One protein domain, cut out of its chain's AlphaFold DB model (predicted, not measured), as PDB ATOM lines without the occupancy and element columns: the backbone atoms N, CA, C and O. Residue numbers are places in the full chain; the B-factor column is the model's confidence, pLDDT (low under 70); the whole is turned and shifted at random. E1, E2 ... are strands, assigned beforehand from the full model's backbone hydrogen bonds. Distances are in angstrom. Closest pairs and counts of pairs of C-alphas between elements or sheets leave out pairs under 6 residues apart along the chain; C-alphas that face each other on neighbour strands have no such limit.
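AT A GLANCE: This is residues 147 to 265 of the 267 residues of an uncharacterized protein of Pedobacter sp. G11 (UniProt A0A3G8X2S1). One strongly twisted sheet of eight strands curls like part of a barrel, nearly closed where residues 192 to 193, just before E5, pair with E3. The long hairpin of E6 and E7 makes one wall, E4 lies off to one side beyond E3, and residues 236 to 260 form a long loop. The 119 printed residues include nine named strands, E1 to E9 along the chain, and no named helix; the class is all strand, with 55 residues, under half, in named strands. The sheet's order is E3 E2 E1 E9 E8 E7 E6 E5, all antiparallel. The whole is compact, with a radius of gyration of the C-alphas of 13.6 A and spans of 38 by 33 by 25 A.

HOW THE PARTS SIT: E1, residues 147 to 149, E2, 162 to 166, and E3, 170 to 175, form a meander, each strand the antiparallel neighbour of the one before; N 148 and O 163 are 2.8 A apart and N 164 and O 172 2.9 A, within hydrogen-bond range. E4, 185 to 189, pairs with no named strand. E5, 195 to 197, E6, 200 to 211, E7, 214 to 224, E8, 230 to 235, and E9, 261 to 264, form another meander, with N 195 and O 202 at 2.9 A, N 205 and O 218 at 2.8 A, N 223 and O 232 at 2.8 A, and N 231 and O 262 at 2.9 A. E9 and E1 are antiparallel neighbours, with N 263 and O 149 at 2.8 A. In this folded sheet, bent back into two leaves, E3 E2 E1 face E8 E7 E6 E5, with E9 as the hinge.

IN THESE COORDINATES: E1 begins at C-alpha 147 (30.415, 28.305, -5.440) and E9 ends at C-alpha 264 (36.312, 27.283, -5.800). First to last C-alpha, E6 measures 30.8 A and E7 29.9 A; E6 bends by 57 degrees at residue 208.

THE WHOLE: The C-alphas farthest apart, of Tyr 184 and Ser 226, are 39.8 A apart. The printed part has no cut. The links E1 to E2 and E8 to E9 are long. The pLDDT is under 70 at residues 183 to 185, 208 to 216, 237 to 241 and 244 to 254.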
ATOM      1  N   LEU A 147      30.210  26.876  -5.225       95.06
ATOM      2  CA  LEU A 147      30.415  28.305  -5.440       95.06
ATOM      3  C   LEU A 147      31.815  28.566  -6.009       95.06
ATOM      4  O   LEU A 147      32.817  28.077  -5.490       95.06
ATOM      5  N   TRP A 148      31.873  29.387  -7.050       94.69
ATOM      6  CA  TRP A 148      33.091  29.825  -7.721       94.69
ATOM      7  C   TRP A 148      33.096  31.338  -7.797       94.69
ATOM      8  O   TRP A 148      32.083  31.923  -8.172       94.69
ATOM      9  N   ALA A 149      34.213  31.973  -7.458       91.56
ATOM     10  CA  ALA A 149      34.302  33.428  -7.428       91.56
ATOM     11  C   ALA A 149      35.669  33.936  -7.885       91.56
ATOM     12  O   ALA A 149      36.675  33.231  -7.791       91.56
ATOM     13  N   GLN A 150      35.706  35.173  -8.366       87.38
ATOM     14  CA  GLN A 150      36.949  35.846  -8.731       87.38
ATOM     15  C   GLN A 150      37.845  36.078  -7.510       87.38
ATOM     16  O   GLN A 150      37.354  36.496  -6.457       87.38
ATOM     17  N   PRO A 151      39.166  35.871  -7.636       79.44
ATOM     18  CA  PRO A 151      40.094  36.192  -6.565       79.44
ATOM     19  C   PRO A 151      40.300  37.701  -6.440       79.44
ATOM     20  O   PRO A 151      40.756  38.353  -7.377       79.44
ATOM     21  N   GLY A 152      40.005  38.251  -5.259       72.06
ATOM     22  CA  GLY A 152      40.432  39.586  -4.813       72.06
ATOM     23  C   GLY A 152      39.778  40.794  -5.498       72.06
ATOM     24  O   GLY A 152      39.720  41.859  -4.889       72.06
ATOM     25  N   HIS A 153      39.248  40.641  -6.715       73.56
ATOM     26  CA  HIS A 153      38.682  41.724  -7.524       73.56
ATOM     27  C   HIS A 153      37.383  41.285  -8.227       73.56
ATOM     28  O   HIS A 153      37.388  41.079  -9.438       73.56
ATOM     29  N   PRO A 154      36.261  41.159  -7.487       70.88
ATOM     30  CA  PRO A 154      34.945  40.759  -8.025       70.88
ATOM     31  C   PRO A 154      34.437  41.653  -9.174       70.88
ATOM     32  O   PRO A 154      33.556  41.291  -9.955       70.88
ATOM     33  N   ASP A 155      34.990  42.850  -9.257       70.75
ATOM     34  CA  ASP A 155      34.654  43.868 -10.229       70.75
ATOM     35  C   ASP A 155      35.299  43.635 -11.601       70.75
ATOM     36  O   ASP A 155      34.793  44.134 -12.594       70.75
ATOM     37  N   TRP A 156      36.373  42.848 -11.714       73.31
ATOM     38  CA  TRP A 156      37.082  42.723 -12.993       73.31
ATOM     39  C   TRP A 156      36.273  42.024 -14.076       73.31
ATOM     40  O   TRP A 156      36.356  42.416 -15.235       73.31
ATOM     41  N   PHE A 157      35.471  41.014 -13.739       78.31
ATOM     42  CA  PHE A 157      34.606  40.385 -14.738       78.31
ATOM     43  C   PHE A 157      33.183  40.267 -14.194       78.31
ATOM     44  O   PHE A 157      32.766  39.189 -13.767       78.31
ATOM     45  N   PRO A 158      32.409  41.365 -14.177       75.06
ATOM     46  CA  PRO A 158      31.128  41.403 -13.481       75.06
ATOM     47  C   PRO A 158      30.126  40.381 -14.038       75.06
ATOM     48  O   PRO A 158      29.276  39.905 -13.292       75.06
ATOM     49  N   ASP A 159      30.248  39.969 -15.305       79.31
ATOM     50  CA  ASP A 159      29.393  38.933 -15.911       79.31
ATOM     51  C   ASP A 159      29.547  37.543 -15.283       79.31
ATOM     52  O   ASP A 159      28.626  36.728 -15.350       79.31
ATOM     53  N   VAL A 160      30.711  37.276 -14.689       82.62
ATOM     54  CA  VAL A 160      31.111  35.984 -14.120       82.62
ATOM     55  C   VAL A 160      31.808  36.179 -12.768       82.62
ATOM     56  O   VAL A 160      32.759  35.482 -12.444       82.62
ATOM     57  N   ASN A 161      31.359  37.160 -11.982       84.38
ATOM     58  CA  ASN A 161      31.938  37.535 -10.686       84.38
ATOM     59  C   ASN A 161      31.931  36.371  -9.691       84.38
ATOM     60  O   ASN A 161      32.988  35.919  -9.243       84.38
ATOM     61  N   ALA A 162      30.733  35.870  -9.395       89.94
ATOM     62  CA  ALA A 162      30.533  34.687  -8.587       89.94
ATOM     63  C   ALA A 162      29.342  33.883  -9.114       89.94
ATOM     64  O   ALA A 162      28.257  34.421  -9.350       89.94
ATOM     65  N   ILE A 163      29.567  32.588  -9.315       93.38
ATOM     66  CA  ILE A 163      28.617  31.649  -9.907       93.38
ATOM     67  C   ILE A 163      28.541  30.429  -9.001       93.38
ATOM     68  O   ILE A 163      29.563  29.833  -8.658       93.38
ATOM     69  N   THR A 164      27.329  30.028  -8.642       95.38
ATOM     70  CA  THR A 164      27.091  28.722  -8.028       95.38
ATOM     71  C   THR A 164      26.623  27.769  -9.108       95.38
ATOM     72  O   THR A 164      25.602  28.025  -9.738       95.38
ATOM     73  N   PHE A 165      27.338  26.667  -9.312       97.00
ATOM     74  CA  PHE A 165      26.876  25.556 -10.142       97.00
ATOM     75  C   PHE A 165      26.102  24.576  -9.255       97.00
ATOM     76  O   PHE A 165      26.664  23.954  -8.352       97.00
ATOM     77  N   GLU A 166      24.797  24.463  -9.476       96.75
ATOM     78  CA  GLU A 166      23.892  23.627  -8.692       96.75
ATOM     79  C   GLU A 166      23.833  22.198  -9.247       96.75
ATOM     80  O   GLU A 166      23.852  21.976 -10.454       96.75
ATOM     81  N   LYS A 167      23.639  21.206  -8.369       95.81
ATOM     82  CA  LYS A 167      23.523  19.784  -8.764       95.81
ATOM     83  C   LYS A 167      22.442  19.509  -9.819       95.81
ATOM     84  O   LYS A 167      22.529  18.507 -10.517       95.81
ATOM     85  N   ALA A 168      21.438  20.380  -9.927       94.56
ATOM     86  CA  ALA A 168      20.350  20.275 -10.894       94.56
ATOM     87  C   ALA A 168      20.749  20.664 -12.335       94.56
ATOM     88  O   ALA A 168      19.901  20.639 -13.223       94.56
ATOM     89  N   GLY A 169      22.014  21.025 -12.589       95.81
ATOM     90  CA  GLY A 169      22.463  21.485 -13.909       95.81
ATOM     91  C   GLY A 169      22.124  22.952 -14.180       95.81
ATOM     92  O   GLY A 169      22.112  23.382 -15.334       95.81
ATOM     93  N   THR A 170      21.848  23.718 -13.125       95.75
ATOM     94  CA  THR A 170      21.534  25.149 -13.163       95.75
ATOM     95  C   THR A 170      22.593  25.981 -12.459       95.75
ATOM     96  O   THR A 170      23.292  25.504 -11.572       95.75
ATOM     97  N   THR A 171      22.729  27.239 -12.850       94.19
ATOM     98  CA  THR A 171      23.585  28.224 -12.193       94.19
ATOM     99  C   THR A 171      22.758  29.241 -11.423       94.19
ATOM    100  O   THR A 171      21.636  29.548 -11.812       94.19
ATOM    101  N   THR A 172      23.332  29.809 -10.369       91.88
ATOM    102  CA  THR A 172      22.896  31.083  -9.774       91.88
ATOM    103  C   THR A 172      24.082  32.037  -9.694       91.88
ATOM    104  O   THR A 172      25.236  31.609  -9.771       91.88
ATOM    105  N   TYR A 173      23.808  33.335  -9.581       89.19
ATOM    106  CA  TYR A 173      24.810  34.379  -9.789       89.19
ATOM    107  C   TYR A 173      24.794  35.397  -8.660       89.19
ATOM    108  O   TYR A 173      23.724  35.803  -8.207       89.19
ATOM    109  N   ASN A 174      25.983  35.867  -8.285       85.56
ATOM    110  CA  ASN A 174      26.168  37.047  -7.453       85.56
ATOM    111  C   ASN A 174      26.996  38.090  -8.218       85.56
ATOM    112  O   ASN A 174      28.020  37.765  -8.820       85.56
ATOM    113  N   GLN A 175      26.573  39.351  -8.161       78.44
ATOM    114  CA  GLN A 175      27.285  40.501  -8.723       78.44
ATOM    115  C   GLN A 175      27.478  41.563  -7.645       78.44
ATOM    116  O   GLN A 175      26.520  41.960  -6.981       78.44
ATOM    117  N   GLY A 176      28.723  41.996  -7.426       73.62
ATOM    118  CA  GLY A 176      29.042  42.967  -6.370       73.62
ATOM    119  C   GLY A 176      28.592  42.509  -4.973       73.62
ATOM    120  O   GLY A 176      28.141  43.319  -4.168       73.62
ATOM    121  N   GLY A 177      28.626  41.195  -4.716       76.19
ATOM    122  CA  GLY A 177      28.179  40.588  -3.457       76.19
ATOM    123  C   GLY A 177      26.661  40.448  -3.289       76.19
ATOM    124  O   GLY A 177      26.220  39.993  -2.236       76.19
ATOM    125  N   LYS A 178      25.849  40.806  -4.292       81.38
ATOM    126  CA  LYS A 178      24.385  40.672  -4.249       81.38
ATOM    127  C   LYS A 178      23.894  39.572  -5.193       81.38
ATOM    128  O   LYS A 178      24.411  39.493  -6.309       81.38
ATOM    129  N   PRO A 179      22.887  38.773  -4.799       85.31
ATOM    130  CA  PRO A 179      22.253  37.827  -5.705       85.31
ATOM    131  C   PRO A 179      21.616  38.530  -6.896       85.31
ATOM    132  O   PRO A 179      21.056  39.621  -6.770       85.31
ATOM    133  N   VAL A 180      21.694  37.880  -8.050       84.25
ATOM    134  CA  VAL A 180      21.009  38.319  -9.261       84.25
ATOM    135  C   VAL A 180      19.630  37.668  -9.306       84.25
ATOM    136  O   VAL A 180      19.506  36.441  -9.264       84.25
ATOM    137  N   TYR A 181      18.596  38.497  -9.405       81.19
ATOM    138  CA  TYR A 181      17.198  38.075  -9.463       81.19
ATOM    139  C   TYR A 181      16.635  38.205 -10.873       81.19
ATOM    140  O   TYR A 181      17.165  38.932 -11.710       81.19
ATOM    141  N   PHE A 182      15.548  37.492 -11.143       74.94
ATOM    142  CA  PHE A 182      14.807  37.640 -12.380       74.94
ATOM    143  C   PHE A 182      14.210  39.053 -12.458       74.94
ATOM    144  O   PHE A 182      13.617  39.537 -11.502       74.94
ATOM    145  N   VAL A 183      14.347  39.702 -13.618       66.75
ATOM    146  CA  VAL A 183      13.985  41.114 -13.879       66.75
ATOM    147  C   VAL A 183      12.614  41.541 -13.336       66.75
ATOM    148  O   VAL A 183      12.430  42.696 -12.967       66.75
ATOM    149  N   TYR A 184      11.652  40.620 -13.303       63.50
ATOM    150  CA  TYR A 184      10.259  40.897 -12.954       63.50
ATOM    151  C   TYR A 184       9.824  40.317 -11.602       63.50
ATOM    152  O   TYR A 184       8.651  40.424 -11.255       63.50
ATOM    153  N   ASP A 185      10.740  39.696 -10.852       68.00
ATOM    154  CA  ASP A 185      10.468  39.137  -9.528       68.00
ATOM    155  C   ASP A 185      11.758  39.063  -8.693       68.00
ATOM    156  O   ASP A 185      12.612  38.192  -8.895       68.00
ATOM    157  N   ASP A 186      11.882  39.965  -7.716       72.75
ATOM    158  CA  ASP A 186      13.014  40.050  -6.785       72.75
ATOM    159  C   ASP A 186      13.065  38.901  -5.762       72.75
ATOM    160  O   ASP A 186      13.973  38.842  -4.933       72.75
ATOM    161  N   LYS A 187      12.123  37.953  -5.828       77.19
ATOM    162  CA  LYS A 187      12.103  36.734  -5.009       77.19
ATOM    163  C   LYS A 187      12.601  35.511  -5.769       77.19
ATOM    164  O   LYS A 187      12.853  34.475  -5.151       77.19
ATOM    165  N   ILE A 188      12.761  35.602  -7.090       80.50
ATOM    166  CA  ILE A 188      13.198  34.485  -7.931       80.50
ATOM    167  C   ILE A 188      14.638  34.724  -8.369       80.50
ATOM    168  O   ILE A 188      14.923  35.622  -9.155       80.50
ATOM    169  N   LEU A 189      15.565  33.889  -7.887       83.62
ATOM    170  CA  LEU A 189      16.954  33.925  -8.347       83.62
ATOM    171  C   LEU A 189      17.034  33.652  -9.849       83.62
ATOM    172  O   LEU A 189      16.416  32.709 -10.358       83.62
ATOM    173  N   TYR A 190      17.841  34.450 -10.541       85.56
ATOM    174  CA  TYR A 190      18.134  34.230 -11.945       85.56
ATOM    175  C   TYR A 190      18.931  32.933 -12.109       85.56
ATOM    176  O   TYR A 190      19.948  32.726 -11.441       85.56
ATOM    177  N   ARG A 191      18.464  32.065 -13.012       89.00
ATOM    178  CA  ARG A 191      19.071  30.761 -13.286       89.00
ATOM    179  C   ARG A 191      19.283  30.534 -14.769       89.00
ATOM    180  O   ARG A 191      18.466  30.945 -15.587       89.00
ATOM    181  N   GLN A 192      20.355  29.826 -15.100       90.62
ATOM    182  CA  GLN A 192      20.622  29.332 -16.448       90.62
ATOM    183  C   GLN A 192      21.114  27.894 -16.401       90.62
ATOM    184  O   GLN A 192      21.616  27.436 -15.381       90.62
ATOM    185  N   SER A 193      20.965  27.159 -17.498       93.88
ATOM    186  CA  SER A 193      21.520  25.810 -17.592       93.88
ATOM    187  C   SER A 193      23.035  25.852 -17.784       93.88
ATOM    188  O   SER A 193      23.540  26.702 -18.523       93.88
ATOM    189  N   TYR A 194      23.744  24.873 -17.231       96.12
ATOM    190  CA  TYR A 194      25.137  24.601 -17.575       96.12
ATOM    191  C   TYR A 194      25.339  23.126 -17.931       96.12
ATOM    192  O   TYR A 194      24.523  22.261 -17.612       96.12
ATOM    193  N   LYS A 195      26.459  22.830 -18.592       95.75
ATOM    194  CA  LYS A 195      26.921  21.462 -18.846       95.75
ATOM    195  C   LYS A 195      28.394  21.330 -18.500       95.75
ATOM    196  O   LYS A 195      29.192  22.170 -18.910       95.75
ATOM    197  N   GLN A 196      28.732  20.248 -17.808       95.75
ATOM    198  CA  GLN A 196      30.100  19.783 -17.624       95.75
ATOM    199  C   GLN A 196      30.307  18.514 -18.452       95.75
ATOM    200  O   GLN A 196      29.515  17.578 -18.363       95.75
ATOM    201  N   ASP A 197      31.378  18.491 -19.233       93.56
ATOM    202  CA  ASP A 197      31.903  17.314 -19.914       93.56
ATOM    203  C   ASP A 197      33.408  17.263 -19.638       93.56
ATOM    204  O   ASP A 197      34.133  18.131 -20.117       93.56
ATOM    205  N   GLY A 198      33.875  16.311 -18.828       93.25
ATOM    206  CA  GLY A 198      35.260  16.284 -18.340       93.25
ATOM    207  C   GLY A 198      35.646  17.603 -17.661       93.25
ATOM    208  O   GLY A 198      34.941  18.087 -16.766       93.25
ATOM    209  N   SER A 199      36.742  18.214 -18.110       95.75
ATOM    210  CA  SER A 199      37.152  19.553 -17.669       95.75
ATOM    211  C   SER A 199      36.377  20.708 -18.312       95.75
ATOM    212  O   SER A 199      36.553  21.854 -17.906       95.75
ATOM    213  N   CYS A 200      35.586  20.449 -19.354       94.50
ATOM    214  CA  CYS A 200      34.962  21.471 -20.189       94.50
ATOM    215  C   CYS A 200      33.596  21.877 -19.632       94.50
ATOM    216  O   CYS A 200      32.679  21.058 -19.534       94.50
ATOM    217  N   ILE A 201      33.435  23.158 -19.308       95.31
ATOM    218  CA  ILE A 201      32.212  23.727 -18.739       95.31
ATOM    219  C   ILE A 201      31.603  24.718 -19.728       95.31
ATOM    220  O   ILE A 201      32.206  25.738 -20.046       95.31
ATOM    221  N   ARG A 202      30.385  24.447 -20.199       93.06
ATOM    222  CA  ARG A 202      29.580  25.398 -20.983       93.06
ATOM    223  C   ARG A 202      28.543  26.026 -20.065       93.06
ATOM    224  O   ARG A 202      27.780  25.301 -19.425       93.06
ATOM    225  N   PHE A 203      28.522  27.349 -19.991       93.00
ATOM    226  CA  PHE A 203      27.643  28.091 -19.091       93.00
ATOM    227  C   PHE A 203      27.379  29.500 -19.630       93.00
ATOM    228  O   PHE A 203      27.897  29.891 -20.675       93.00
ATOM    229  N   PHE A 204      26.561  30.264 -18.915       89.19
ATOM    230  CA  PHE A 204      26.252  31.643 -19.269       89.19
ATOM    231  C   PHE A 204      26.730  32.604 -18.186       89.19
ATOM    232  O   PHE A 204      26.611  32.295 -17.005       89.19
ATOM    233  N   GLY A 205      27.246  33.763 -18.581       86.81
ATOM    234  CA  GLY A 205      27.414  34.929 -17.713       86.81
ATOM    235  C   GLY A 205      26.181  35.827 -17.781       86.81
ATOM    236  O   GLY A 205      25.319  35.633 -18.644       86.81
ATOM    237  N   VAL A 206      26.094  36.812 -16.887       81.31
ATOM    238  CA  VAL A 206      24.932  37.711 -16.792       81.31
ATOM    239  C   VAL A 206      25.344  39.165 -16.940       81.31
ATOM    240  O   VAL A 206      26.107  39.673 -16.125       81.31
ATOM    241  N   ASN A 207      24.776  39.871 -17.914       74.31
ATOM    242  CA  ASN A 207      24.978  41.307 -18.058       74.31
ATOM    243  C   ASN A 207      23.698  42.083 -17.677       74.31
ATOM    244  O   ASN A 207      22.721  42.064 -18.429       74.31
ATOM    245  N   PRO A 208      23.686  42.784 -16.526       59.62
ATOM    246  CA  PRO A 208      22.530  43.546 -16.060       59.62
ATOM    247  C   PRO A 208      22.446  44.951 -16.685       59.62
ATOM    248  O   PRO A 208      21.498  45.680 -16.416       59.62
ATOM    249  N   VAL A 209      23.444  45.378 -17.473       58.00
ATOM    250  CA  VAL A 209      23.596  46.777 -17.922       58.00
ATOM    251  C   VAL A 209      22.817  47.063 -19.212       58.00
ATOM    252  O   VAL A 209      22.621  48.220 -19.568       58.00
ATOM    253  N   VAL A 210      22.347  46.033 -19.925       54.25
ATOM    254  CA  VAL A 210      21.836  46.213 -21.294       54.25
ATOM    255  C   VAL A 210      20.426  46.818 -21.332       54.25
ATOM    256  O   VAL A 210      20.130  47.538 -22.276       54.25
ATOM    257  N   THR A 211      19.579  46.620 -20.316       50.16
ATOM    258  CA  THR A 211      18.374  47.434 -20.021       50.16
ATOM    259  C   THR A 211      17.765  47.006 -18.674       50.16
ATOM    260  O   THR A 211      17.905  45.842 -18.303       50.16
ATOM    261  N   PRO A 212      16.997  47.867 -17.970       49.78
ATOM    262  CA  PRO A 212      16.308  47.500 -16.722       49.78
ATOM    263  C   PRO A 212      15.364  46.296 -16.854       49.78
ATOM    264  O   PRO A 212      15.044  45.666 -15.857       49.78
ATOM    265  N   ASN A 213      14.940  45.984 -18.087       52.41
ATOM    266  CA  ASN A 213      13.924  44.984 -18.401       52.41
ATOM    267  C   ASN A 213      14.468  43.732 -19.126       52.41
ATOM    268  O   ASN A 213      13.685  42.847 -19.463       52.41
ATOM    269  N   MET A 214      15.776  43.623 -19.395       53.56
ATOM    270  CA  MET A 214      16.349  42.438 -20.051       53.56
ATOM    271  C   MET A 214      17.703  42.070 -19.450       53.56
ATOM    272  O   MET A 214      18.664  42.831 -19.537       53.56
ATOM    273  N   HIS A 215      17.798  40.864 -18.888       60.66
ATOM    274  CA  HIS A 215      19.094  40.229 -18.661       60.66
ATOM    275  C   HIS A 215      19.576  39.651 -19.985       60.66
ATOM    276  O   HIS A 215      18.923  38.776 -20.556       60.66
ATOM    277  N   THR A 216      20.721  40.120 -20.472       67.88
ATOM    278  CA  THR A 216      21.415  39.435 -21.559       67.88
ATOM    279  C   THR A 216      22.312  38.363 -20.956       67.88
ATOM    280  O   THR A 216      23.118  38.616 -20.055       67.88
ATOM    281  N   TYR A 217      22.138  37.132 -21.429       77.56
ATOM    282  CA  TYR A 217      23.069  36.055 -21.133       77.56
ATOM    283  C   TYR A 217      24.204  36.094 -22.149       77.56
ATOM    284  O   TYR A 217      23.988  36.269 -23.348       77.56
ATOM    285  N   ILE A 218      25.422  35.912 -21.664       81.25
ATOM    286  CA  ILE A 218      26.609  35.855 -22.511       81.25
ATOM    287  C   ILE A 218      27.094  34.408 -22.507       81.25
ATOM    288  O   ILE A 218      27.282  33.854 -21.426       81.25
ATOM    289  N   PRO A 219      27.268  33.756 -23.665       85.75
ATOM    290  CA  PRO A 219      27.765  32.390 -23.708       85.75
ATOM    291  C   PRO A 219      29.250  32.358 -23.320       85.75
ATOM    292  O   PRO A 219      30.092  32.951 -23.997       85.75
ATOM    293  N   TYR A 220      29.561  31.637 -22.244       88.69
ATOM    294  CA  TYR A 220      30.917  31.393 -21.765       88.69
ATOM    295  C   TYR A 220      31.298  29.927 -21.915       88.69
ATOM    296  O   TYR A 220      30.466  29.012 -21.965       88.69
ATOM    297  N   TYR A 221      32.602  29.717 -21.928       90.25
ATOM    298  CA  TYR A 221      33.200  28.422 -21.719       90.25
ATOM    299  C   TYR A 221      34.270  28.513 -20.640       90.25
ATOM    300  O   TYR A 221      34.854  29.571 -20.408       90.25
ATOM    301  N   GLY A 222      34.516  27.405 -19.955       92.81
ATOM    302  CA  GLY A 222      35.594  27.334 -18.987       92.81
ATOM    303  C   GLY A 222      36.230  25.963 -18.915       92.81
ATOM    304  O   GLY A 222      35.561  24.953 -19.114       92.81
ATOM    305  N   VAL A 223      37.528  25.944 -18.636       95.56
ATOM    306  CA  VAL A 223      38.316  24.730 -18.436       95.56
ATOM    307  C   VAL A 223      38.698  24.642 -16.970       95.56
ATOM    308  O   VAL A 223      39.331  25.545 -16.421       95.56
ATOM    309  N   LEU A 224      38.297  23.544 -16.343       97.38
ATOM    310  CA  LEU A 224      38.682  23.208 -14.985       97.38
ATOM    311  C   LEU A 224      40.165  22.811 -14.946       97.38
ATOM    312  O   LEU A 224      40.617  22.016 -15.769       97.38
ATOM    313  N   SER A 225      40.917  23.349 -13.990       96.88
ATOM    314  CA  SER A 225      42.299  22.948 -13.729       96.88
ATOM    315  C   SER A 225      42.383  21.482 -13.294       96.88
ATOM    316  O   SER A 225      41.421  20.911 -12.775       96.88
ATOM    317  N   SER A 226      43.559  20.869 -13.450       95.44
ATOM    318  CA  SER A 226      43.784  19.453 -13.119       95.44
ATOM    319  C   SER A 226      43.457  19.088 -11.667       95.44
ATOM    320  O   SER A 226      43.075  17.960 -11.380       95.44
ATOM    321  N   ASP A 227      43.619  20.028 -10.739       94.31
ATOM    322  CA  ASP A 227      43.316  19.858  -9.314       94.31
ATOM    323  C   ASP A 227      41.858  20.204  -8.946       94.31
ATOM    324  O   ASP A 227      41.446  20.012  -7.804       94.31
ATOM    325  N   GLY A 228      41.061  20.708  -9.893       94.50
ATOM    326  CA  GLY A 228      39.663  21.064  -9.672       94.50
ATOM    327  C   GLY A 228      39.436  22.299  -8.795       94.50
ATOM    328  O   GLY A 228      38.317  22.462  -8.289       94.50
ATOM    329  N   THR A 229      40.455  23.140  -8.590       95.31
ATOM    330  CA  THR A 229      40.389  24.329  -7.715       95.31
ATOM    331  C   THR A 229      40.176  25.636  -8.477       95.31
ATOM    332  O   THR A 229      39.609  26.580  -7.921       95.31
ATOM    333  N   ILE A 230      40.571  25.676  -9.754       96.00
ATOM    334  CA  ILE A 230      40.493  26.843 -10.631       96.00
ATOM    335  C   ILE A 230      39.634  26.511 -11.849       96.00
ATOM    336  O   ILE A 230      39.830  25.496 -12.512       96.00
ATOM    337  N   LEU A 231      38.706  27.400 -12.182       96.25
ATOM    338  CA  LEU A 231      38.007  27.403 -13.459       96.25
ATOM    339  C   LEU A 231      38.535  28.576 -14.286       96.25
ATOM    340  O   LEU A 231      38.217  29.727 -13.988       96.25
ATOM    341  N   TYR A 232      39.324  28.302 -15.321       93.81
ATOM    342  CA  TYR A 232      39.704  29.319 -16.304       93.81
ATOM    343  C   TYR A 232      38.517  29.567 -17.225       93.81
ATOM    344  O   TYR A 232      37.924  28.602 -17.704       93.81
ATOM    345  N   VAL A 233      38.156  30.822 -17.485       90.44
ATOM    346  CA  VAL A 233      36.933  31.164 -18.227       90.44
ATOM    347  C   VAL A 233      37.206  32.135 -19.356       90.44
ATOM    348  O   VAL A 233      38.107  32.967 -19.286       90.44
ATOM    349  N   ASP A 234      36.394  32.038 -20.400       86.69
ATOM    350  CA  ASP A 234      36.428  32.955 -21.525       86.69
ATOM    351  C   ASP A 234      35.077  32.954 -22.262       86.69
ATOM    352  O   ASP A 234      34.277  32.023 -22.137       86.69
ATOM    353  N   ALA A 235      34.784  34.016 -23.000       82.38
ATOM    354  CA  ALA A 235      33.523  34.179 -23.707       82.38
ATOM    355  C   ALA A 235      33.608  33.638 -25.145       82.38
ATOM    356  O   ALA A 235      34.629  33.750 -25.834       82.38
ATOM    357  N   TYR A 236      32.495  33.075 -25.621       76.88
ATOM    358  CA  TYR A 236      32.305  32.766 -27.044       76.88
ATOM    359  C   TYR A 236      31.952  34.011 -27.865       76.88
ATOM    360  O   TYR A 236      32.190  34.050 -29.073       76.88
ATOM    361  N   ASP A 237      31.349  35.011 -27.224       68.19
ATOM    362  CA  ASP A 237      31.025  36.299 -27.832       68.19
ATOM    363  C   ASP A 237      32.125  37.324 -27.523       68.19
ATOM    364  O   ASP A 237      32.720  37.266 -26.461       68.19
ATOM    365  N   PHE A 238      32.392  38.262 -28.434       61.34
ATOM    366  CA  PHE A 238      33.376  39.339 -28.253       61.34
ATOM    367  C   PHE A 238      32.739  40.712 -28.028       61.34
ATOM    368  O   PHE A 238      33.436  41.632 -27.608       61.34
ATOM    369  N   GLN A 239      31.446  40.876 -28.329       59.38
ATOM    370  CA  GLN A 239      30.787  42.186 -28.285       59.38
ATOM    371  C   GLN A 239      30.046  42.442 -26.969       59.38
ATOM    372  O   GLN A 239      30.013  43.577 -26.504       59.38
ATOM    373  N   GLY A 240      29.475  41.400 -26.358       60.88
ATOM    374  CA  GLY A 240      28.765  41.493 -25.082       60.88
ATOM    375  C   GLY A 240      29.569  41.325 -23.779       60.88
ATOM    376  O   GLY A 240      29.104  41.864 -22.769       60.88
ATOM    377  N   PRO A 241      30.706  40.593 -23.715       66.44
ATOM    378  CA  PRO A 241      31.340  40.298 -22.435       66.44
ATOM    379  C   PRO A 241      32.205  41.439 -21.901       66.44
ATOM    380  O   PRO A 241      32.942  42.108 -22.624       66.44
ATOM    381  N   ARG A 242      32.204  41.568 -20.578       70.62
ATOM    382  CA  ARG A 242      33.058  42.450 -19.778       70.62
ATOM    383  C   ARG A 242      34.240  41.664 -19.214       70.62
ATOM    384  O   ARG A 242      34.589  41.792 -18.048       70.62
ATOM    385  N   ILE A 243      34.842  40.830 -20.059       70.12
ATOM    386  CA  ILE A 243      36.200  40.317 -19.863       70.12
ATOM    387  C   ILE A 243      37.152  41.145 -20.711       70.12
ATOM    388  O   ILE A 243      36.737  41.752 -21.700       70.12
ATOM    389  N   THR A 244      38.431  41.179 -20.355       60.12
ATOM    390  CA  THR A 244      39.454  41.591 -21.315       60.12
ATOM    391  C   THR A 244      39.310  40.715 -22.561       60.12
ATOM    392  O   THR A 244      39.305  39.493 -22.471       60.12
ATOM    393  N   THR A 245      39.118  41.324 -23.729       55.12
ATOM    394  CA  THR A 245      39.026  40.607 -25.013       55.12
ATOM    395  C   THR A 245      40.191  40.994 -25.917       55.12
ATOM    396  O   THR A 245      40.963  41.902 -25.610       55.12
ATOM    397  N   SER A 246      40.307  40.333 -27.072       47.66
ATOM    398  CA  SER A 246      41.261  40.710 -28.120       47.66
ATOM    399  C   SER A 246      41.020  42.103 -28.719       47.66
ATOM    400  O   SER A 246      41.895  42.622 -29.403       47.66
ATOM    401  N   LEU A 247      39.854  42.712 -28.476       47.06
ATOM    402  CA  LEU A 247      39.456  44.005 -29.044       47.06
ATOM    403  C   LEU A 247      39.205  45.086 -27.984       47.06
ATOM    404  O   LEU A 247      39.082  46.258 -28.329       47.06
ATOM    405  N   SER A 248      39.122  44.716 -26.703       51.44
ATOM    406  CA  SER A 248      38.777  45.633 -25.619       51.44
ATOM    407  C   SER A 248      39.562  45.298 -24.356       51.44
ATOM    408  O   SER A 248      39.316  44.299 -23.679       51.44
ATOM    409  N   THR A 249      40.510  46.173 -24.027       51.50
ATOM    410  CA  THR A 249      41.145  46.242 -22.713       51.50
ATOM    411  C   THR A 249      40.577  47.456 -21.990       51.50
ATOM    412  O   THR A 249      41.258  48.472 -21.860       51.50
ATOM    413  N   ILE A 250      39.310  47.401 -21.571       58.75
ATOM    414  CA  ILE A 250      38.819  48.385 -20.598       58.75
ATOM    415  C   ILE A 250      39.639  48.129 -19.326       58.75
ATOM    416  O   ILE A 250      39.523  47.033 -18.783       58.75
ATOM    417  N   PRO A 251      40.475  49.074 -18.849       54.12
ATOM    418  CA  PRO A 251      41.414  48.824 -17.745       54.12
ATOM    419  C   PRO A 251      40.745  48.369 -16.442       54.12
ATOM    420  O   PRO A 251      41.398  47.808 -15.569       54.12
ATOM    421  N   TRP A 252      39.440  48.616 -16.320       61.22
ATOM    422  CA  TRP A 252      38.617  48.173 -15.202       61.22
ATOM    423  C   TRP A 252      38.302  46.667 -15.230       61.22
ATOM    424  O   TRP A 252      38.071  46.084 -14.178       61.22
ATOM    425  N   ASN A 253      38.365  46.011 -16.396       65.19
ATOM    426  CA  ASN A 253      37.994  44.602 -16.565       65.19
ATOM    427  C   ASN A 253      39.176  43.628 -16.376       65.19
ATOM    428  O   ASN A 253      39.226  42.578 -17.008       65.19
ATOM    429  N   GLY A 254      40.167  43.997 -15.560       68.50
ATOM    430  CA  GLY A 254      41.355  43.192 -15.269       68.50
ATOM    431  C   GLY A 254      42.605  43.526 -16.106       68.50
ATOM    432  O   GLY A 254      42.538  44.223 -17.123       68.50
ATOM    433  N   PRO A 255      43.790  43.062 -15.665       72.19
ATOM    434  CA  PRO A 255      45.061  43.373 -16.312       72.19
ATOM    435  C   PRO A 255      45.241  42.639 -17.648       72.19
ATOM    436  O   PRO A 255      44.859  41.480 -17.820       72.19
ATOM    437  N   ARG A 256      45.900  43.306 -18.603       71.19
ATOM    438  CA  ARG A 256      46.325  42.693 -19.871       71.19
ATOM    439  C   ARG A 256      47.250  41.500 -19.596       71.19
ATOM    440  O   ARG A 256      48.142  41.602 -18.760       71.19
ATOM    441  N   GLY A 257      47.084  40.406 -20.340       74.62
ATOM    442  CA  GLY A 257      47.937  39.217 -20.216       74.62
ATOM    443  C   GLY A 257      47.469  38.188 -19.191       74.62
ATOM    444  O   GLY A 257      47.992  37.079 -19.193       74.62
ATOM    445  N   VAL A 258      46.483  38.514 -18.350       80.06
ATOM    446  CA  VAL A 258      45.986  37.605 -17.310       80.06
ATOM    447  C   VAL A 258      44.688  36.951 -17.756       80.06
ATOM    448  O   VAL A 258      43.719  37.634 -18.083       80.06
ATOM    449  N   THR A 259      44.669  35.621 -17.753       85.69
ATOM    450  CA  THR A 259      43.473  34.840 -18.071       85.69
ATOM    451  C   THR A 259      42.406  35.026 -16.991       85.69
ATOM    452  O   THR A 259      42.718  34.850 -15.810       85.69
ATOM    453  N   PRO A 260      41.147  35.327 -17.353       86.31
ATOM    454  CA  PRO A 260      40.044  35.317 -16.402       86.31
ATOM    455  C   PRO A 260      39.870  33.934 -15.763       86.31
ATOM    456  O   PRO A 260      39.916  32.900 -16.433       86.31
ATOM    457  N   TRP A 261      39.667  33.910 -14.451       90.81
ATOM    458  CA  TRP A 261      39.576  32.674 -13.685       90.81
ATOM    459  C   TRP A 261      38.718  32.853 -12.438       90.81
ATOM    460  O   TRP A 261      38.624  33.949 -11.881       90.81
ATOM    461  N   LEU A 262      38.102  31.755 -12.008       92.81
ATOM    462  CA  LEU A 262      37.337  31.646 -10.774       92.81
ATOM    463  C   LEU A 262      37.978  30.598  -9.871       92.81
ATOM    464  O   LEU A 262      38.444  29.563 -10.344       92.81
ATOM    465  N   ILE A 263      37.951  30.847  -8.567       94.75
ATOM    466  CA  ILE A 263      38.429  29.924  -7.542       94.75
ATOM    467  C   ILE A 263      37.229  29.315  -6.832       94.75
ATOM    468  O   ILE A 263      36.289  30.026  -6.449       94.75
ATOM    469  N   ARG A 264      37.285  27.999  -6.623       94.81
ATOM    470  CA  ARG A 264      36.312  27.283  -5.800       94.81
ATOM    471  C   ARG A 264      36.331  27.840  -4.380       94.81
ATOM    472  O   ARG A 264      37.374  27.862  -3.731       94.81
ATOM    473  N   GLN A 265      35.177  28.261  -3.891       93.06
ATOM    474  CA  GLN A 265      35.040  28.719  -2.517       93.06
ATOM    475  C   GLN A 265      34.866  27.517  -1.577       93.06
ATOM    476  O   GLN A 265      34.230  26.529  -1.964       93.06
TER     477      GLN A 265